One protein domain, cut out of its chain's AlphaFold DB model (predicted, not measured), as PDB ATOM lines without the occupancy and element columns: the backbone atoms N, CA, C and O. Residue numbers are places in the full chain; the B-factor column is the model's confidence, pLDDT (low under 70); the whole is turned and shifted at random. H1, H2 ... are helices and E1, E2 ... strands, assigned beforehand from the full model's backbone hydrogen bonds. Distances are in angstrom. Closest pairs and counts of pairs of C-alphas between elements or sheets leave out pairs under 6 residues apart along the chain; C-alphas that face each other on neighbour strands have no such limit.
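What this domain is: This is residues 64 to 207 and 226 to 236 of the 236 residues of an uncharacterized protein of Clostridium sp. (UniProt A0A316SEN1). A strongly twisted sheet of five strands, E1 E6 E7 E2 E3, makes one wall, with H1 packed on it and the helix H4 with the small hairpin E4 E5 beyond H1. A long loop stretch, residues 104 to 142, leads from E3 to H3, and its residues 140 to 141 pair with E2. The 155 printed residues hold four named helices and seven named strands, in the order E1 H1 H2 E2 E3 H3 H4 E4 E5 E6 E7; the class is mixed, helices and strands. The large sheet is mixed and the small one antiparallel. The whole is compact, with a radius of gyration of the C-alphas of 15.6 A and spans of 49 by 36 by 31 A.

Where its parts are: E1, residues 64 to 66, begins at C-alpha 64 (19.480, 72.825, 89.824). H1 is residues 67 to 74, 10.6 A long, and H2 is residues 77 to 80. E2, residues 83 to 92, is 26.9 A long and bends by 59 degrees at residue 88; E3, residues 97 to 103, is 18.1 A. H3 is residues 143 to 148, and H4, residues 157 to 169, is 18.1 A, beginning at C-alpha 157 (0.068, 78.991, 110.173). E4 is residues 172 to 175 and E5 residues 178 to 184. E6, residues 196 to 207, is 34.9 A, and E7, residues 226 to 235, is 28.4 A, ending at C-alpha 235 (25.292, 70.100, 96.105).

How they stand to each other: E1 and E3 are the edge strands. E1 and E6 are antiparallel, with N 65 and O 197 2.7 A apart, as are E6 and E7, with N 200 and O 231 at 2.8 A. E7 and E2 are parallel, with N 85 and O 230 at 2.8 A. The hairpin E2 and E3 has N 90 and O 99 at 2.9 A. E1, H1 H2 and E2 make a split strand-helix-strand unit, two strands running the same way with E6 and E7 between them, and its crossover is right-handed. H1 is on the sheet at a height of 8.3 A. H1 and H4 are close but not clearly touching, the C-alphas of Leu 74 and Leu 164 being closest at 7.4 A, at a shallow tilt of 16 degrees, opposite ways. H2 and H3 are close but not clearly touching, closest at the C-alphas of Asp 78 and Ile 143, 5.4 A. The closest C-alphas of H4 and E4 are those of Ala 166 and Tyr 173, 5.5 A. The hairpin E4 and E5 has N 173 and O 183 at 2.8 A. H3 and H4 have every O i to N i+4 pair within hydrogen-bond range, H1 has 2 of 4, and H2 is too short for such a pair.

The domain as a whole: The C-alphas farthest apart, those of Thr 95 and Asn 178, are 50.1 A apart. Residues 208 to 225 are not printed, and C-alphas 207 and 226 are 8.7 A apart across this cut. The links from E3 to H3 and from E5 to E6 are long, with 39 and 11 residues. The mean pLDDT of the printed part is 84.0; residues 129 to 130, 132 to 133, 204 to 207 and 226 are under 70.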
ATOM      1  N   ILE A  64      18.653  72.155  88.803       84.50
ATOM      2  CA  ILE A  64      19.480  72.825  89.824       84.50
ATOM      3  C   ILE A  64      18.824  74.157  90.214       84.50
ATOM      4  O   ILE A  64      18.605  75.033  89.380       84.50
ATOM      5  N   VAL A  65      18.502  74.323  91.489       86.81
ATOM      6  CA  VAL A  65      17.761  75.454  92.048       86.81
ATOM      7  C   VAL A  65      18.535  76.131  93.175       86.81
ATOM      8  O   VAL A  65      19.275  75.488  93.919       86.81
ATOM      9  N   GLY A  66      18.362  77.445  93.310       86.88
ATOM     10  CA  GLY A  66      18.822  78.199  94.473       86.88
ATOM     11  C   GLY A  66      17.787  78.221  95.597       86.88
ATOM     12  O   GLY A  66      16.652  77.742  95.457       86.88
ATOM     13  N   TYR A  67      18.172  78.826  96.722       83.25
ATOM     14  CA  TYR A  67      17.311  78.981  97.898       83.25
ATOM     15  C   TYR A  67      15.985  79.702  97.578       83.25
ATOM     16  O   TYR A  67      14.953  79.399  98.177       83.25
ATOM     17  N   GLU A  68      15.972  80.607  96.595       82.81
ATOM     18  CA  GLU A  68      14.798  81.377  96.179       82.81
ATOM     19  C   GLU A  68      13.657  80.508  95.641       82.81
ATOM     20  O   GLU A  68      12.494  80.890  95.750       82.81
ATOM     21  N   THR A  69      13.971  79.326  95.104       88.12
ATOM     22  CA  THR A  69      12.950  78.363  94.662       88.12
ATOM     23  C   THR A  69      12.374  77.577  95.844       88.12
ATOM     24  O   THR A  69      11.198  77.229  95.832       88.12
ATOM     25  N   ILE A  70      13.165  77.343  96.895       89.56
ATOM     26  CA  ILE A  70      12.765  76.557  98.074       89.56
ATOM     27  C   ILE A  70      11.816  77.354  98.977       89.56
ATOM     28  O   ILE A  70      10.878  76.789  99.537       89.56
ATOM     29  N   ILE A  71      12.023  78.671  99.092       89.19
ATOM     30  CA  ILE A  71      11.206  79.597  99.898       89.19
ATOM     31  C   ILE A  71       9.700  79.414  99.654       89.19
ATOM     32  O   ILE A  71       9.000  79.006 100.585       89.19
ATOM     33  N   PRO A  72       9.157  79.669  98.445       89.88
ATOM     34  CA  PRO A  72       7.719  79.556  98.209       89.88
ATOM     35  C   PRO A  72       7.204  78.127  98.415       89.88
ATOM     36  O   PRO A  72       6.059  77.962  98.834       89.88
ATOM     37  N   THR A  73       8.038  77.110  98.174       89.75
ATOM     38  CA  THR A  73       7.714  75.704  98.444       89.75
ATOM     39  C   THR A  73       7.599  75.429  99.946       89.75
ATOM     40  O   THR A  73       6.698  74.712 100.366       89.75
ATOM     41  N   LEU A  74       8.427  76.010 100.812       89.94
ATOM     42  CA  LEU A  74       8.232  75.832 102.253       89.94
ATOM     43  C   LEU A  74       7.041  76.655 102.779       89.94
ATOM     44  O   LEU A  74       6.232  76.129 103.528       89.94
ATOM     45  N   TYR A  75       6.787  77.883 102.327       89.50
ATOM     46  CA  TYR A  75       5.614  78.636 102.835       89.50
ATOM     47  C   TYR A  75       4.241  78.054 102.463       89.50
ATOM     48  O   TYR A  75       3.216  78.549 102.935       89.50
ATOM     49  N   LYS A  76       4.200  77.046 101.590       87.50
ATOM     50  CA  LYS A  76       2.968  76.389 101.149       87.50
ATOM     51  C   LYS A  76       2.825  74.951 101.657       87.50
ATOM     52  O   LYS A  76       1.749  74.380 101.474       87.50
ATOM     53  N   TYR A  77       3.847  74.365 102.299       87.06
ATOM     54  CA  TYR A  77       3.815  72.940 102.673       87.06
ATOM     55  C   TYR A  77       2.695  72.622 103.675       87.06
ATOM     56  O   TYR A  77       2.090  71.550 103.601       87.06
ATOM     57  N   ASP A  78       2.372  73.558 104.576       82.38
ATOM     58  CA  ASP A  78       1.307  73.400 105.572       82.38
ATOM     59  C   ASP A  78      -0.089  73.323 104.926       82.38
ATOM     60  O   ASP A  78      -0.984  72.656 105.449       82.38
ATOM     61  N   LYS A  79      -0.258  73.945 103.754       82.25
ATOM     62  CA  LYS A  79      -1.527  74.024 103.013       82.25
ATOM     63  C   LYS A  79      -1.662  72.963 101.929       82.25
ATOM     64  O   LYS A  79      -2.730  72.375 101.778       82.25
ATOM     65  N   GLU A  80      -0.602  72.716 101.167       75.44
ATOM     66  CA  GLU A  80      -0.652  71.920  99.933       75.44
ATOM     67  C   GLU A  80      -0.374  70.416 100.152       75.44
ATOM     68  O   GLU A  80      -0.325  69.647  99.192       75.44
ATOM     69  N   ARG A  81      -0.269  69.965 101.415       74.38
ATOM     70  CA  ARG A  81      -0.203  68.542 101.829       74.38
ATOM     71  C   ARG A  81       0.901  67.721 101.139       74.38
ATOM     72  O   ARG A  81       0.807  66.494 101.098       74.38
ATOM     73  N   TYR A  82       1.957  68.357 100.643       82.06
ATOM     74  CA  TYR A  82       3.164  67.672 100.178       82.06
ATOM     75  C   TYR A  82       4.218  67.589 101.281       82.06
ATOM     76  O   TYR A  82       4.152  68.294 102.286       82.06
ATOM     77  N   LYS A  83       5.192  66.704 101.076       87.81
ATOM     78  CA  LYS A  83       6.365  66.548 101.936       87.81
ATOM     79  C   LYS A  83       7.587  67.130 101.240       87.81
ATOM     80  O   LYS A  83       7.799  66.865 100.056       87.81
ATOM     81  N   VAL A  84       8.383  67.907 101.963       91.19
ATOM     82  CA  VAL A  84       9.659  68.435 101.468       91.19
ATOM     83  C   VAL A  84      10.790  67.756 102.221       91.19
ATOM     84  O   VAL A  84      10.816  67.823 103.442       91.19
ATOM     85  N   THR A  85      11.725  67.118 101.524       90.31
ATOM     86  CA  THR A  85      12.841  66.379 102.134       90.31
ATOM     87  C   THR A  85      14.177  66.942 101.669       90.31
ATOM     88  O   THR A  85      14.353  67.254 100.496       90.31
ATOM     89  N   PHE A  86      15.144  67.024 102.575       93.44
ATOM     90  CA  PHE A  86      16.474  67.554 102.322       93.44
ATOM     91  C   PHE A  86      17.542  66.471 102.448       93.44
ATOM     92  O   PHE A  86      17.601  65.715 103.420       93.44
ATOM     93  N   LYS A  87      18.422  66.407 101.453       91.44
ATOM     94  CA  LYS A  87      19.550  65.474 101.402       91.44
ATOM     95  C   LYS A  87      20.833  66.222 101.082       91.44
ATOM     96  O   LYS A  87      20.807  67.350 100.596       91.44
ATOM     97  N   LYS A  88      21.959  65.584 101.365       91.50
ATOM     98  CA  LYS A  88      23.289  66.035 100.979       91.50
ATOM     99  C   LYS A  88      23.807  65.131  99.869       91.50
ATOM    100  O   LYS A  88      23.641  63.910  99.940       91.50
ATOM    101  N   GLY A  89      24.432  65.724  98.866       88.31
ATOM    102  CA  GLY A  89      25.099  64.993  97.803       88.31
ATOM    103  C   GLY A  89      26.283  65.758  97.234       88.31
ATOM    104  O   GLY A  89      26.506  66.925  97.548       88.31
ATOM    105  N   SER A  90      27.031  65.069  96.384       85.62
ATOM    106  CA  SER A  90      28.093  65.636  95.564       85.62
ATOM    107  C   SER A  90      27.641  65.626  94.110       85.62
ATOM    108  O   SER A  90      27.051  64.641  93.656       85.62
ATOM    109  N   TYR A  91      27.880  66.726  93.399       84.00
ATOM    110  CA  TYR A  91      27.532  66.869  91.990       84.00
ATOM    111  C   TYR A  91      28.787  67.143  91.176       84.00
ATOM    112  O   TYR A  91      29.513  68.103  91.424       84.00
ATOM    113  N   ASN A  92      29.041  66.302  90.181       81.06
ATOM    114  CA  ASN A  92      30.144  66.512  89.262       81.06
ATOM    115  C   ASN A  92      29.659  67.319  88.052       81.06
ATOM    116  O   ASN A  92      28.983  66.776  87.185       81.06
ATOM    117  N   GLU A  93      30.042  68.596  87.958       75.25
ATOM    118  CA  GLU A  93      29.652  69.472  86.839       75.25
ATOM    119  C   GLU A  93      30.177  68.994  85.470       75.25
ATOM    120  O   GLU A  93      29.621  69.355  84.437       75.25
ATOM    121  N   THR A  94      31.243  68.181  85.437       74.81
ATOM    122  CA  THR A  94      31.855  67.700  84.184       74.81
ATOM    123  C   THR A  94      31.141  66.472  83.626       74.81
ATOM    124  O   THR A  94      30.988  66.349  82.413       74.81
ATOM    125  N   THR A  95      30.719  65.550  84.495       71.94
ATOM    126  CA  THR A  95      30.013  64.321  84.091       71.94
ATOM    127  C   THR A  95      28.499  64.427  84.238       71.94
ATOM    128  O   THR A  95      27.785  63.594  83.688       71.94
ATOM    129  N   GLY A  96      28.007  65.434  84.966       70.19
ATOM    130  CA  GLY A  96      26.608  65.551  85.360       70.19
ATOM    131  C   GLY A  96      26.159  64.344  86.183       70.19
ATOM    132  O   GLY A  96      25.101  63.789  85.914       70.19
ATOM    133  N   GLU A  97      26.998  63.865  87.102       77.31
ATOM    134  CA  GLU A  97      26.679  62.731  87.974       77.31
ATOM    135  C   GLU A  97      26.388  63.227  89.395       77.31
ATOM    136  O   GLU A  97      27.140  64.038  89.944       77.31
ATOM    137  N   LEU A  98      25.293  62.737  89.982       80.19
ATOM    138  CA  LEU A  98      24.853  63.065  91.335       80.19
ATOM    139  C   LEU A  98      25.001  61.860  92.265       80.19
ATOM    140  O   LEU A  98      24.300  60.858  92.115       80.19
ATOM    141  N   THR A  99      25.818  62.012  93.303       82.25
ATOM    142  CA  THR A  99      25.971  61.009  94.362       82.25
ATOM    143  C   THR A  99      25.319  61.507  95.644       82.25
ATOM    144  O   THR A  99      25.726  62.521  96.205       82.25
ATOM    145  N   ILE A 100      24.303  60.791  96.134       85.06
ATOM    146  CA  ILE A 100      23.627  61.113  97.397       85.06
ATOM    147  C   ILE A 100      24.446  60.535  98.556       85.06
ATOM    148  O   ILE A 100      24.595  59.322  98.666       85.06
ATOM    149  N   GLU A 101      24.945  61.402  99.435       85.38
ATOM    150  CA  GLU A 101      25.734  61.011 100.610       85.38
ATOM    151  C   GLU A 101      24.841  60.616 101.791       85.38
ATOM    152  O   GLU A 101      25.177  59.716 102.557       85.38
ATOM    153  N   GLY A 102      23.701  61.293 101.961       86.56
ATOM    154  CA  GLY A 102      22.803  61.037 103.083       86.56
ATOM    155  C   GLY A 102      21.786  62.151 103.342       86.56
ATOM    156  O   GLY A 102      21.634  63.063 102.525       86.56
ATOM    157  N   PRO A 103      21.057  62.090 104.467       89.69
ATOM    158  CA  PRO A 103      20.092  63.114 104.852       89.69
ATOM    159  C   PRO A 103      20.791  64.395 105.324       89.69
ATOM    160  O   PRO A 103      21.825  64.357 105.992       89.69
ATOM    161  N   LEU A 104      20.206  65.547 104.994       91.00
ATOM    162  CA  LEU A 104      20.704  66.852 105.425       91.00
ATOM    163  C   LEU A 104      19.892  67.324 106.631       91.00
ATOM    164  O   LEU A 104      18.698  67.584 106.507       91.00
ATOM    165  N   SER A 105      20.529  67.442 107.798       91.69
ATOM    166  CA  SER A 105      19.852  67.967 108.987       91.69
ATOM    167  C   SER A 105      19.553  69.449 108.786       91.69
ATOM    168  O   SER A 105      20.468  70.251 108.605       91.69
ATOM    169  N   ILE A 106      18.270  69.800 108.833       91.00
ATOM    170  CA  ILE A 106      17.816  71.189 108.776       91.00
ATOM    171  C   ILE A 106      17.677  71.746 110.184       91.00
ATOM    172  O   ILE A 106      18.101  72.865 110.454       91.00
ATOM    173  N   TYR A 107      17.111  70.967 111.100       90.06
ATOM    174  CA  TYR A 107      16.972  71.379 112.487       90.06
ATOM    175  C   TYR A 107      17.010  70.183 113.431       90.06
ATOM    176  O   TYR A 107      16.893  69.034 113.002       90.06
ATOM    177  N   GLU A 108      17.191  70.458 114.718       88.00
ATOM    178  CA  GLU A 108      17.036  69.477 115.785       88.00
ATOM    179  C   GLU A 108      15.761  69.802 116.563       88.00
ATOM    180  O   GLU A 108      15.597  70.919 117.065       88.00
ATOM    181  N   THR A 109      14.827  68.854 116.625       85.62
ATOM    182  CA  THR A 109      13.567  69.076 117.338       85.62
ATOM    183  C   THR A 109      13.799  69.159 118.847       85.62
ATOM    184  O   THR A 109      14.581  68.410 119.428       85.62
ATOM    185  N   GLN A 110      13.090  70.087 119.491       83.31
ATOM    186  CA  GLN A 110      13.070  70.255 120.950       83.31
ATOM    187  C   GLN A 110      11.832  69.602 121.588       83.31
ATOM    188  O   GLN A 110      11.584  69.763 122.786       83.31
ATOM    189  N   SER A 111      11.016  68.907 120.791       82.50
ATOM    190  CA  SER A 111       9.816  68.230 121.269       82.50
ATOM    191  C   SER A 111      10.170  67.020 122.143       82.50
ATOM    192  O   SER A 111      11.209  66.374 121.989       82.50
ATOM    193  N   ASN A 112       9.307  66.709 123.112       81.12
ATOM    194  CA  ASN A 112       9.543  65.577 123.999       81.12
ATOM    195  C   ASN A 112       9.214  64.264 123.278       81.12
ATOM    196  O   ASN A 112       8.044  63.980 123.020       81.12
ATOM    197  N   LYS A 113      10.241  63.441 123.049       78.62
ATOM    198  CA  LYS A 113      10.151  62.117 122.420       78.62
ATOM    199  C   LYS A 113       9.088  61.204 123.044       78.62
ATOM    200  O   LYS A 113       8.469  60.417 122.338       78.62
ATOM    201  N   ALA A 114       8.841  61.313 124.352       79.81
ATOM    202  CA  ALA A 114       7.813  60.518 125.032       79.81
ATOM    203  C   ALA A 114       6.389  60.797 124.518       79.81
ATOM    204  O   ALA A 114       5.515  59.942 124.639       79.81
ATOM    205  N   ASN A 115       6.169  61.977 123.938       83.38
ATOM    206  CA  ASN A 115       4.873  62.405 123.424       83.38
ATOM    207  C   ASN A 115       4.715  62.127 121.925       83.38
ATOM    208  O   ASN A 115       3.679  62.468 121.358       83.38
ATOM    209  N   TRP A 116       5.729  61.565 121.266       86.38
ATOM    210  CA  TRP A 116       5.660  61.284 119.839       86.38
ATOM    211  C   TRP A 116       4.768  60.085 119.561       86.38
ATOM    212  O   TRP A 116       4.624  59.172 120.381       86.38
ATOM    213  N   ASN A 117       4.193  60.055 118.364       83.88
ATOM    214  CA  ASN A 117       3.499  58.865 117.902       83.88
ATOM    215  C   ASN A 117       4.477  57.674 117.834       83.88
ATOM    216  O   ASN A 117       5.528  57.756 117.205       83.88
ATOM    217  N   LYS A 118       4.117  56.539 118.445       81.38
ATOM    218  CA  LYS A 118       4.960  55.328 118.493       81.38
ATOM    219  C   LYS A 118       5.328  54.781 117.111       81.38
ATOM    220  O   LYS A 118       6.388  54.179 116.971       81.38
ATOM    221  N   ASN A 119       4.469  55.015 116.120       81.62
ATOM    222  CA  ASN A 119       4.651  54.558 114.742       81.62
ATOM    223  C   ASN A 119       5.351  55.600 113.858       81.62
ATOM    224  O   ASN A 119       5.544  55.349 112.671       81.62
ATOM    225  N   TYR A 120       5.699  56.771 114.401       82.12
ATOM    226  CA  TYR A 120       6.468  57.762 113.658       82.12
ATOM    227  C   TYR A 120       7.881  57.233 113.399       82.12
ATOM    228  O   TYR A 120       8.566  56.798 114.336       82.12
ATOM    229  N   VAL A 121       8.280  57.296 112.129       82.12
ATOM    230  CA  VAL A 121       9.613  56.971 111.618       82.12
ATOM    231  C   VAL A 121      10.265  58.275 111.183       82.12
ATOM    232  O   VAL A 121       9.678  59.016 110.394       82.12
ATOM    233  N   ASN A 122      11.457  58.565 111.691       84.06
ATOM    234  CA  ASN A 122      12.195  59.754 111.289       84.06
ATOM    235  C   ASN A 122      12.941  59.490 109.974       84.06
ATOM    236  O   ASN A 122      13.701  58.534 109.865       84.06
ATOM    237  N   ASP A 123      12.770  60.353 108.970       84.25
ATOM    238  CA  ASP A 123      13.471  60.215 107.683       84.25
ATOM    239  C   ASP A 123      14.992  60.393 107.799       84.25
ATOM    240  O   ASP A 123      15.729  60.059 106.870       84.25
ATOM    241  N   PHE A 124      15.469  60.975 108.904       85.00
ATOM    242  CA  PHE A 124      16.889  61.228 109.107       85.00
ATOM    243  C   PHE A 124      17.681  59.958 109.434       85.00
ATOM    244  O   PHE A 124      18.809  59.807 108.978       85.00
ATOM    245  N   ASP A 125      17.130  59.053 110.236       81.38
ATOM    246  CA  ASP A 125      17.787  57.798 110.619       81.38
ATOM    247  C   ASP A 125      17.028  56.552 110.143       81.38
ATOM    248  O   ASP A 125      17.576  55.455 110.194       81.38
ATOM    249  N   GLY A 126      15.807  56.712 109.625       80.56
ATOM    250  CA  GLY A 126      14.936  55.609 109.230       80.56
ATOM    251  C   GLY A 126      14.394  54.821 110.422       80.56
ATOM    252  O   GLY A 126      13.853  53.733 110.234       80.56
ATOM    253  N   GLU A 127      14.535  55.345 111.640       79.06
ATOM    254  CA  GLU A 127      14.208  54.638 112.870       79.06
ATOM    255  C   GLU A 127      12.877  55.101 113.454       79.06
ATOM    256  O   GLU A 127      12.445  56.247 113.307       79.06
ATOM    257  N   THR A 128      12.214  54.194 114.171       75.69
ATOM    258  CA  THR A 128      11.004  54.551 114.916       75.69
ATOM    259  C   THR A 128      11.354  55.275 116.208       75.69
ATOM    260  O   THR A 128      12.399  55.048 116.830       75.69
ATOM    261  N   SER A 129      10.397  56.054 116.709       69.06
ATOM    262  CA  SER A 129      10.469  56.700 118.025       69.06
ATOM    263  C   SER A 129      10.801  55.727 119.175       69.06
ATOM    264  O   SER A 129      11.249  56.150 120.235       69.06
ATOM    265  N   SER A 130      10.637  54.414 119.007       65.88
ATOM    266  CA  SER A 130      10.914  53.425 120.059       65.88
ATOM    267  C   SER A 130      12.367  52.918 120.079       65.88
ATOM    268  O   SER A 130      12.781  52.317 121.073       65.88
ATOM    269  N   THR A 131      13.173  53.181 119.042       71.38
ATOM    270  CA  THR A 131      14.545  52.654 118.938       71.38
ATOM    271  C   THR A 131      15.525  53.399 119.868       71.38
ATOM    272  O   THR A 131      15.484  54.630 120.016       71.38
ATOM    273  N   LYS A 132      16.442  52.656 120.516       65.44
ATOM    274  CA  LYS A 132      17.600  53.225 121.238       65.44
ATOM    275  C   LYS A 132      18.577  53.825 120.220       65.44
ATOM    276  O   LYS A 132      19.090  53.097 119.385       65.44
ATOM    277  N   GLY A 133      18.861  55.126 120.320       66.94
ATOM    278  CA  GLY A 133      19.777  55.832 119.405       66.94
ATOM    279  C   GLY A 133      19.106  56.750 118.377       66.94
ATOM    280  O   GLY A 133      19.818  57.413 117.629       66.94
ATOM    281  N   HIS A 134      17.770  56.829 118.396       71.12
ATOM    282  CA  HIS A 134      16.975  57.721 117.548       71.12
ATOM    283  C   HIS A 134      17.494  59.170 117.579       71.12
ATOM    284  O   HIS A 134      17.611  59.776 118.652       71.12
ATOM    285  N   LYS A 135      17.772  59.730 116.403       81.06
ATOM    286  CA  LYS A 135      18.284  61.090 116.210       81.06
ATOM    287  C   LYS A 135      17.152  62.107 116.293       81.06
ATOM    288  O   LYS A 135      16.055  61.881 115.798       81.06
ATOM    289  N   LEU A 136      17.424  63.250 116.919       85.81
ATOM    290  CA  LEU A 136      16.490  64.385 116.966       85.81
ATOM    291  C   LEU A 136      16.652  65.317 115.756       85.81
ATOM    292  O   LEU A 136      15.910  66.282 115.594       85.81
ATOM    293  N   ASN A 137      17.628  65.031 114.898       89.75
ATOM    294  CA  ASN A 137      17.823  65.720 113.637       89.75
ATOM    295  C   ASN A 137      16.651  65.427 112.701       89.75
ATOM    296  O   ASN A 137      16.279  64.272 112.506       89.75
ATOM    297  N   ILE A 138      16.110  66.482 112.105       91.19
ATOM    298  CA  ILE A 138      15.034  66.427 111.124       91.19
ATOM    299  C   ILE A 138      15.572  66.923 109.781       91.19
ATOM    300  O   ILE A 138      16.282  67.934 109.711       91.19
ATOM    301  N   CYS A 139      15.239  66.199 108.713       91.31
ATOM    302  CA  CYS A 139      15.572  66.545 107.329       91.31
ATOM    303  C   CYS A 139      14.337  66.776 106.450       91.31
ATOM    304  O   CYS A 139      14.488  66.984 105.249       91.31
ATOM    305  N   SER A 140      13.126  66.738 107.002       91.38
ATOM    306  CA  SER A 140      11.891  66.862 106.232       91.38
ATOM    307  C   SER A 140      10.868  67.789 106.886       91.38
ATOM    308  O   SER A 140      10.799  67.915 108.108       91.38
ATOM    309  N   PHE A 141      10.073  68.442 106.040       91.31
ATOM    310  CA  PHE A 141       8.935  69.272 106.413       91.31
ATOM    311  C   PHE A 141       7.667  68.626 105.887       91.31
ATOM    312  O   PHE A 141       7.488  68.418 104.682       91.31
ATOM    313  N   ASP A 142       6.794  68.301 106.824       89.75
ATOM    314  CA  ASP A 142       5.513  67.673 106.578       89.75
ATOM    315  C   ASP A 142       4.637  67.939 107.789       89.75
ATOM    316  O   ASP A 142       4.888  67.421 108.878       89.75
ATOM    317  N   ILE A 143       3.594  68.742 107.597       88.00
ATOM    318  CA  ILE A 143       2.769  69.216 108.708       88.00
ATOM    319  C   ILE A 143       2.146  68.060 109.504       88.00
ATOM    320  O   ILE A 143       1.930  68.178 110.707       88.00
ATOM    321  N   ILE A 144       1.886  66.913 108.862       86.94
ATOM    322  CA  ILE A 144       1.319  65.735 109.533       86.94
ATOM    323  C   ILE A 144       2.365  65.090 110.443       86.94
ATOM    324  O   ILE A 144       2.062  64.768 111.590       86.94
ATOM    325  N   GLU A 145       3.591  64.921 109.958       88.25
ATOM    326  CA  GLU A 145       4.685  64.342 110.743       88.25
ATOM    327  C   GLU A 145       5.119  65.281 111.876       88.25
ATOM    328  O   GLU A 145       5.342  64.842 113.000       88.25
ATOM    329  N   GLU A 146       5.157  66.589 111.622       89.62
ATOM    330  CA  GLU A 146       5.403  67.609 112.647       89.62
ATOM    331  C   GLU A 146       4.309  67.599 113.728       89.62
ATOM    332  O   GLU A 146       4.608  67.730 114.918       89.62
ATOM    333  N   THR A 147       3.047  67.359 113.344       88.19
ATOM    334  CA  THR A 147       1.952  67.142 114.305       88.19
ATOM    335  C   THR A 147       2.205  65.884 115.138       88.19
ATOM    336  O   THR A 147       2.031  65.907 116.350       88.19
ATOM    337  N   GLN A 148       2.650  64.782 114.524       87.38
ATOM    338  CA  GLN A 148       2.936  63.524 115.230       87.38
ATOM    339  C   GLN A 148       4.097  63.635 116.227       87.38
ATOM    340  O   GLN A 148       4.122  62.892 117.211       87.38
ATOM    341  N   ARG A 149       5.040  64.551 115.984       87.62
ATOM    342  CA  ARG A 149       6.126  64.902 116.911       87.62
ATOM    343  C   ARG A 149       5.714  65.937 117.963       87.62
ATOM    344  O   ARG A 149       6.473  66.182 118.897       87.62
ATOM    345  N   ASN A 150       4.517  66.520 117.857       87.25
ATOM    346  CA  ASN A 150       4.054  67.643 118.676       87.25
ATOM    347  C   ASN A 150       5.011  68.847 118.618       87.25
ATOM    348  O   ASN A 150       5.402  69.399 119.651       87.25
ATOM    349  N   GLU A 151       5.414  69.242 117.407       88.44
ATOM    350  CA  GLU A 151       6.295  70.395 117.225       88.44
ATOM    351  C   GLU A 151       5.604  71.708 117.665       88.44
ATOM    352  O   GLU A 151       4.412  71.905 117.399       88.44
ATOM    353  N   PRO A 152       6.326  72.654 118.298       86.25
ATOM    354  CA  PRO A 152       5.721  73.845 118.905       86.25
ATOM    355  C   PRO A 152       4.994  74.803 117.945       86.25
ATOM    356  O   PRO A 152       4.174  75.598 118.402       86.25
ATOM    357  N   TRP A 153       5.313  74.781 116.648       88.19
ATOM    358  CA  TRP A 153       4.769  75.710 115.643       88.19
ATOM    359  C   TRP A 153       3.503  75.207 114.938       88.19
ATOM    360  O   TRP A 153       2.802  75.993 114.308       88.19
ATOM    361  N   VAL A 154       3.162  73.922 115.066       85.44
ATOM    362  CA  VAL A 154       2.105  73.262 114.269       85.44
ATOM    363  C   VAL A 154       0.687  73.723 114.648       85.44
ATOM    364  O   VAL A 154      -0.282  73.431 113.953       85.44
ATOM    365  N   GLY A 155       0.550  74.502 115.724       78.12
ATOM    366  CA  GLY A 155      -0.733  75.024 116.199       78.12
ATOM    367  C   GLY A 155      -1.317  76.187 115.386       78.12
ATOM    368  O   GLY A 155      -2.506  76.465 115.513       78.12
ATOM    369  N   SER A 156      -0.524  76.888 114.564       85.81
ATOM    370  CA  SER A 156      -1.047  77.955 113.697       85.81
ATOM    371  C   SER A 156      -0.134  78.231 112.502       85.81
ATOM    372  O   SER A 156       1.089  78.198 112.633       85.81
ATOM    373  N   SER A 157      -0.716  78.597 111.355       86.62
ATOM    374  CA  SER A 157       0.068  78.991 110.173       86.62
ATOM    375  C   SER A 157       0.971  80.206 110.429       86.62
ATOM    376  O   SER A 157       1.988  80.359 109.762       86.62
ATOM    377  N   GLU A 158       0.640  81.064 111.399       88.56
ATOM    378  CA  GLU A 158       1.512  82.173 111.803       88.56
ATOM    379  C   GLU A 158       2.794  81.668 112.477       88.56
ATOM    380  O   GLU A 158       3.885  82.105 112.122       88.56
ATOM    381  N   GLN A 159       2.690  80.694 113.383       89.81
ATOM    382  CA  GLN A 159       3.862  80.097 114.027       89.81
ATOM    383  C   GLN A 159       4.703  79.273 113.047       89.81
ATOM    384  O   GLN A 159       5.929  79.346 113.092       89.81
ATOM    385  N   VAL A 160       4.067  78.560 112.106       90.31
ATOM    386  CA  VAL A 160       4.775  77.907 110.988       90.31
ATOM    387  C   VAL A 160       5.570  78.941 110.190       90.31
ATOM    388  O   VAL A 160       6.751  78.740 109.914       90.31
ATOM    389  N   LYS A 161       4.954  80.083 109.864       91.12
ATOM    390  CA  LYS A 161       5.618  81.168 109.138       91.12
ATOM    391  C   LYS A 161       6.817  81.720 109.914       91.12
ATOM    392  O   LYS A 161       7.893  81.823 109.340       91.12
ATOM    393  N   LEU A 162       6.657  82.014 111.205       90.94
ATOM    394  CA  LEU A 162       7.745  82.509 112.060       90.94
ATOM    395  C   LEU A 162       8.897  81.502 112.185       90.94
ATOM    396  O   LEU A 162      10.063  81.891 112.196       90.94
ATOM    397  N   HIS A 163       8.582  80.207 112.254       92.12
ATOM    398  CA  HIS A 163       9.578  79.139 112.247       92.12
ATOM    399  C   HIS A 163      10.376  79.121 110.935       92.12
ATOM    400  O   HIS A 163      11.609  79.104 110.959       92.12
ATOM    401  N   LEU A 164       9.691  79.199 109.791       92.06
ATOM    402  CA  LEU A 164      10.337  79.278 108.479       92.06
ATOM    403  C   LEU A 164      11.173  80.558 108.321       92.06
ATOM    404  O   LEU A 164      12.307  80.488 107.849       92.06
ATOM    405  N   ASP A 165      10.662  81.707 108.769       92.00
ATOM    406  CA  ASP A 165      11.388  82.983 108.764       92.00
ATOM    407  C   ASP A 165      12.705  82.864 109.557       92.00
ATOM    408  O   ASP A 165      13.758  83.334 109.111       92.00
ATOM    409  N   ALA A 166      12.682  82.192 110.714       91.94
ATOM    410  CA  ALA A 166      13.871  81.940 111.528       91.94
ATOM    411  C   ALA A 166      14.883  81.016 110.826       91.94
ATOM    412  O   ALA A 166      16.083  81.287 110.871       91.94
ATOM    413  N   ILE A 167      14.414  79.973 110.132       91.88
ATOM    414  CA  ILE A 167      15.266  79.073 109.337       91.88
ATOM    415  C   ILE A 167      15.978  79.839 108.218       91.88
ATOM    416  O   ILE A 167      17.201  79.763 108.100       91.88
ATOM    417  N   PHE A 168      15.233  80.601 107.417       90.75
ATOM    418  CA  PHE A 168      15.791  81.308 106.261       90.75
ATOM    419  C   PHE A 168      16.683  82.489 106.648       90.75
ATOM    420  O   PHE A 168      17.638  82.801 105.939       90.75
ATOM    421  N   SER A 169      16.396  83.150 107.770       90.00
ATOM    422  CA  SER A 169      17.255  84.216 108.298       90.00
ATOM    423  C   SER A 169      18.501  83.689 109.017       90.00
ATOM    424  O   SER A 169      19.423  84.463 109.269       90.00
ATOM    425  N   GLY A 170      18.539  82.397 109.361       87.56
ATOM    426  CA  GLY A 170      19.538  81.838 110.272       87.56
ATOM    427  C   GLY A 170      19.411  82.379 111.703       87.56
ATOM    428  O   GLY A 170      20.374  82.363 112.468       87.56
ATOM    429  N   GLY A 171      18.240  82.911 112.051       90.38
ATOM    430  CA  GLY A 171      17.952  83.512 113.345       90.38
ATOM    431  C   GLY A 171      17.578  82.485 114.412       90.38
ATOM    432  O   GLY A 171      17.908  81.300 114.331       90.38
ATOM    433  N   ASN A 172      16.860  82.958 115.427       91.00
ATOM    434  CA  ASN A 172      16.325  82.120 116.493       91.00
ATOM    435  C   ASN A 172      14.795  82.103 116.419       91.00
ATOM    436  O   ASN A 172      14.174  83.153 116.275       91.00
ATOM    437  N   TYR A 173      14.196  80.926 116.574       90.06
ATOM    438  CA  TYR A 173      12.760  80.775 116.787       90.06
ATOM    439  C   TYR A 173      12.482  80.591 118.277       90.06
ATOM    440  O   TYR A 173      12.875  79.583 118.867       90.06
ATOM    441  N   THR A 174      11.818  81.564 118.894       87.25
ATOM    442  CA  THR A 174      11.420  81.500 120.304       87.25
ATOM    443  C   THR A 174      10.195  80.606 120.464       87.25
ATOM    444  O   THR A 174       9.205  80.777 119.757       87.25
ATOM    445  N   LEU A 175      10.231  79.658 121.407       84.06
ATOM    446  CA  LEU A 175       9.099  78.755 121.611       84.06
ATOM    447  C   LEU A 175       7.905  79.516 122.215       84.06
ATOM    448  O   LEU A 175       8.049  80.099 123.291       84.06
ATOM    449  N   PRO A 176       6.694  79.411 121.634       79.69
ATOM    450  CA  PRO A 176       5.499  80.068 122.174       79.69
ATOM    451  C   PRO A 176       5.161  79.630 123.602       79.69
ATOM    452  O   PRO A 176       4.668  80.412 124.407       79.69
ATOM    453  N   GLN A 177       5.450  78.367 123.924       76.81
ATOM    454  CA  GLN A 177       5.162  77.771 125.229       76.81
ATOM    455  C   GLN A 177       6.189  78.153 126.305       76.81
ATOM    456  O   GLN A 177       5.916  78.008 127.495       76.81
ATOM    457  N   ASN A 178       7.387  78.597 125.911       79.69
ATOM    458  CA  ASN A 178       8.444  78.987 126.838       79.69
ATOM    459  C   ASN A 178       9.373  80.027 126.184       79.69
ATOM    460  O   ASN A 178      10.333  79.634 125.514       79.69
ATOM    461  N   PRO A 179       9.135  81.330 126.418       78.69
ATOM    462  CA  PRO A 179       9.904  82.413 125.801       78.69
ATOM    463  C   PRO A 179      11.409  82.403 126.107       78.69
ATOM    464  O   PRO A 179      12.184  83.032 125.394       78.69
ATOM    465  N   SER A 180      11.837  81.686 127.149       79.19
ATOM    466  CA  SER A 180      13.252  81.546 127.518       79.19
ATOM    467  C   SER A 180      13.977  80.447 126.736       79.19
ATOM    468  O   SER A 180      15.195  80.320 126.850       79.19
ATOM    469  N   LYS A 181      13.253  79.628 125.963       83.25
ATOM    470  CA  LYS A 181      13.822  78.607 125.080       83.25
ATOM    471  C   LYS A 181      13.677  79.038 123.624       83.25
ATOM    472  O   LYS A 181      12.650  79.584 123.224       83.25
ATOM    473  N   TYR A 182      14.686  78.729 122.821       85.31
ATOM    474  CA  TYR A 182      14.683  79.011 121.392       85.31
ATOM    475  C   TYR A 182      15.390  77.904 120.604       85.31
ATOM    476  O   TYR A 182      16.273  77.228 121.132       85.31
ATOM    477  N   LEU A 183      15.009  77.733 119.336       86.94
ATOM    478  CA  LEU A 183      15.762  76.953 118.352       86.94
ATOM    479  C   LEU A 183      16.649  77.915 117.570       86.94
ATOM    480  O   LEU A 183      16.160  78.939 117.096       86.94
ATOM    481  N   SER A 184      17.941  77.609 117.448       88.00
ATOM    482  CA  SER A 184      18.878  78.436 116.683       88.00
ATOM    483  C   SER A 184      19.172  77.832 115.317       88.00
ATOM    484  O   SER A 184      19.499  76.650 115.218       88.00
ATOM    485  N   TYR A 185      19.141  78.673 114.285       90.00
ATOM    486  CA  TYR A 185      19.403  78.296 112.896       90.00
ATOM    487  C   TYR A 185      20.658  78.964 112.314       90.00
ATOM    488  O   TYR A 185      20.833  78.995 111.101       90.00
ATOM    489  N   SER A 186      21.569  79.453 113.161       83.19
ATOM    490  CA  SER A 186      22.757  80.241 112.762       83.19
ATOM    491  C   SER A 186      23.708  79.575 111.756       83.19
ATOM    492  O   SER A 186      24.549  80.249 111.165       83.19
ATOM    493  N   ARG A 187      23.595  78.259 111.542       83.62
ATOM    494  CA  ARG A 187      24.373  77.490 110.554       83.62
ATOM    495  C   ARG A 187      23.488  76.612 109.672       83.62
ATOM    496  O   ARG A 187      23.913  75.547 109.230       83.62
ATOM    497  N   ASN A 188      22.240  77.020 109.468       88.38
ATOM    498  CA  ASN A 188      21.306  76.244 108.673       88.38
ATOM    499  C   ASN A 188      21.724  76.256 107.188       88.38
ATOM    500  O   ASN A 188      21.982  77.325 106.635       88.38
ATOM    501  N   PRO A 189      21.753  75.104 106.499       86.81
ATOM    502  CA  PRO A 189      22.004  75.064 105.059       86.81
ATOM    503  C   PRO A 189      21.050  75.940 104.231       86.81
ATOM    504  O   PRO A 189      21.415  76.376 103.144       86.81
ATOM    505  N   LEU A 190      19.847  76.217 104.737       88.44
ATOM    506  CA  LEU A 190      18.840  77.054 104.084       88.44
ATOM    507  C   LEU A 190      19.013  78.555 104.355       88.44
ATOM    508  O   LEU A 190      18.354  79.355 103.695       88.44
ATOM    509  N   SER A 191      19.894  78.956 105.281       87.19
ATOM    510  CA  SER A 191      20.199  80.373 105.525       87.19
ATOM    511  C   SER A 191      21.312  80.904 104.613       87.19
ATOM    512  O   SER A 191      21.435  82.113 104.415       87.19
ATOM    513  N   ASN A 192      22.126  80.019 104.025       86.81
ATOM    514  CA  ASN A 192      23.159  80.411 103.070       86.81
ATOM    515  C   ASN A 192      22.587  80.510 101.649       86.81
ATOM    516  O   ASN A 192      22.330  79.503 100.992       86.81
ATOM    517  N   ARG A 193      22.461  81.741 101.146       83.00
ATOM    518  CA  ARG A 193      21.898  82.043  99.818       83.00
ATOM    519  C   ARG A 193      22.736  81.539  98.642       83.00
ATOM    520  O   ARG A 193      22.212  81.441  97.540       83.00
ATOM    521  N   ASN A 194      24.013  81.235  98.868       86.19
ATOM    522  CA  ASN A 194      24.909  80.741  97.820       86.19
ATOM    523  C   ASN A 194      24.793  79.226  97.606       86.19
ATOM    524  O   ASN A 194      25.355  78.704  96.646       86.19
ATOM    525  N   ASN A 195      24.089  78.519  98.495       88.62
ATOM    526  CA  ASN A 195      23.893  77.085  98.366       88.62
ATOM    527  C   ASN A 195      22.999  76.772  97.161       88.62
ATOM    528  O   ASN A 195      21.951  77.392  96.963       88.62
ATOM    529  N   LYS A 196      23.410  75.769  96.385       89.44
ATOM    530  CA  LYS A 196      22.639  75.222  95.270       89.44
ATOM    531  C   LYS A 196      22.071  73.864  95.662       89.44
ATOM    532  O   LYS A 196      22.688  73.112  96.413       89.44
ATOM    533  N   PHE A 197      20.905  73.543  95.126       90.12
ATOM    534  CA  PHE A 197      20.213  72.292  95.387       90.12
ATOM    535  C   PHE A 197      19.770  71.661  94.075       90.12
ATOM    536  O   PHE A 197      19.391  72.369  93.152       90.12
ATOM    537  N   ILE A 198      19.755  70.340  93.985       86.69
ATOM    538  CA  ILE A 198      19.048  69.634  92.915       86.69
ATOM    539  C   ILE A 198      17.639  69.316  93.409       86.69
ATOM    540  O   ILE A 198      17.471  68.700  94.461       86.69
ATOM    541  N   GLU A 199      16.633  69.760  92.662       86.69
ATOM    542  CA  GLU A 199      15.221  69.488  92.917       86.69
ATOM    543  C   GLU A 199      14.791  68.203  92.204       86.69
ATOM    544  O   GLU A 199      14.938  68.064  90.989       86.69
ATOM    545  N   GLN A 200      14.220  67.277  92.972       82.94
ATOM    546  CA  GLN A 200      13.574  66.064  92.482       82.94
ATOM    547  C   GLN A 200      12.125  66.033  92.960       82.94
ATOM    548  O   GLN A 200      11.852  66.209  94.147       82.94
ATOM    549  N   ILE A 201      11.190  65.777  92.049       79.75
ATOM    550  CA  ILE A 201       9.763  65.678  92.366       79.75
ATOM    551  C   ILE A 201       9.331  64.223  92.197       79.75
ATOM    552  O   ILE A 201       9.560  63.616  91.154       79.75
ATOM    553  N   GLY A 202       8.697  63.674  93.226       70.38
ATOM    554  CA  GLY A 202       8.140  62.328  93.238       70.38
ATOM    555  C   GLY A 202       6.742  62.290  93.848       70.38
ATOM    556  O   GLY A 202       6.222  63.286  94.355       70.38
ATOM    557  N   GLU A 203       6.128  61.112  93.820       70.56
ATOM    558  CA  GLU A 203       4.818  60.860  94.417       70.56
ATOM    559  C   GLU A 203       4.849  59.540  95.187       70.56
ATOM    560  O   GLU A 203       5.312  58.523  94.672       70.56
ATOM    561  N   ILE A 204       4.324  59.542  96.411       64.19
ATOM    562  CA  ILE A 204       4.016  58.320  97.156       64.19
ATOM    563  C   ILE A 204       2.514  58.093  97.092       64.19
ATOM    564  O   ILE A 204       1.722  58.987  97.389       64.19
ATOM    565  N   LYS A 205       2.114  56.877  96.723       62.19
ATOM    566  CA  LYS A 205       0.720  56.435  96.767       62.19
ATOM    567  C   LYS A 205       0.537  55.546  97.986       62.19
ATOM    568  O   LYS A 205       1.151  54.488  98.075       62.19
ATOM    569  N   THR A 206      -0.310  55.970  98.914       57.16
ATOM    570  CA  THR A 206      -0.722  55.151 100.054       57.16
ATOM    571  C   THR A 206      -2.102  54.580  99.765       57.16
ATOM    572  O   THR A 206      -3.048  55.328  99.517       57.16
ATOM    573  N   ILE A 207      -2.215  53.255  99.786       55.59
ATOM    574  CA  ILE A 207      -3.493  52.548  99.682       55.59
ATOM    575  C   ILE A 207      -3.938  52.240 101.109       55.59
ATOM    576  O   ILE A 207      -3.267  51.496 101.820       55.59
ATOM    577  N   THR A 226      -2.657  59.990  97.217       64.88
ATOM    578  CA  THR A 226      -1.368  60.352  96.610       64.88
ATOM    579  C   THR A 226      -0.791  61.555  97.345       64.88
ATOM    580  O   THR A 226      -1.466  62.573  97.493       64.88
ATOM    581  N   LYS A 227       0.463  61.452  97.786       74.25
ATOM    582  CA  LYS A 227       1.219  62.534  98.413       74.25
ATOM    583  C   LYS A 227       2.422  62.889  97.551       74.25
ATOM    584  O   LYS A 227       3.250  62.030  97.256       74.25
ATOM    585  N   ARG A 228       2.531  64.158  97.159       79.12
ATOM    586  CA  ARG A 228       3.702  64.663  96.435       79.12
ATOM    587  C   ARG A 228       4.884  64.810  97.392       79.12
ATOM    588  O   ARG A 228       4.711  65.262  98.525       79.12
ATOM    589  N   ILE A 229       6.072  64.441  96.923       80.56
ATOM    590  CA  ILE A 229       7.336  64.611  97.637       80.56
ATOM    591  C   ILE A 229       8.269  65.453  96.788       80.56
ATOM    592  O   ILE A 229       8.494  65.151  95.619       80.56
ATOM    593  N   ILE A 230       8.821  66.494  97.391       86.62
ATOM    594  CA  ILE A 230       9.821  67.355  96.776       86.62
ATOM    595  C   ILE A 230      11.118  67.139  97.547       86.62
ATOM    596  O   ILE A 230      11.179  67.393  98.746       86.62
ATOM    597  N   THR A 231      12.141  66.616  96.881       87.31
ATOM    598  CA  THR A 231      13.454  66.370  97.480       87.31
ATOM    599  C   THR A 231      14.444  67.409  96.979       87.31
ATOM    600  O   THR A 231      14.652  67.531  95.775       87.31
ATOM    601  N   TYR A 232      15.075  68.126  97.905       91.44
ATOM    602  CA  TYR A 232      16.157  69.064  97.628       91.44
ATOM    603  C   TYR A 232      17.486  68.465  98.083       91.44
ATOM    604  O   TYR A 232      17.671  68.147  99.259       91.44
ATOM    605  N   ILE A 233      18.418  68.302  97.151       89.50
ATOM    606  CA  ILE A 233      19.733  67.711  97.409       89.50
ATOM    607  C   ILE A 233      20.762  68.833  97.369       89.50
ATOM    608  O   ILE A 233      21.026  69.363  96.296       89.50
ATOM    609  N   LEU A 234      21.313  69.218  98.520       91.44
ATOM    610  CA  LEU A 234      22.396  70.198  98.594       91.44
ATOM    611  C   LEU A 234      23.606  69.647  97.846       91.44
ATOM    612  O   LEU A 234      24.073  68.557  98.185       91.44
ATOM    613  N   ILE A 235      24.086  70.409  96.868       87.50
ATOM    614  CA  ILE A 235      25.292  70.100  96.105       87.50
ATOM    615  C   ILE A 235      26.430  71.001  96.582       87.50
ATOM    616  O   ILE A 235      26.235  72.204  96.770       87.50
ATOM    617  N   ASN A 236      27.591  70.392  96.808       74.69
ATOM    618  CA  ASN A 236      28.849  71.076  97.102       74.69
ATOM    619  C   ASN A 236      29.753  71.093  95.875       74.69
ATOM    620  O   ASN A 236      29.713  70.090  95.129       74.69
TER     621      ASN A 236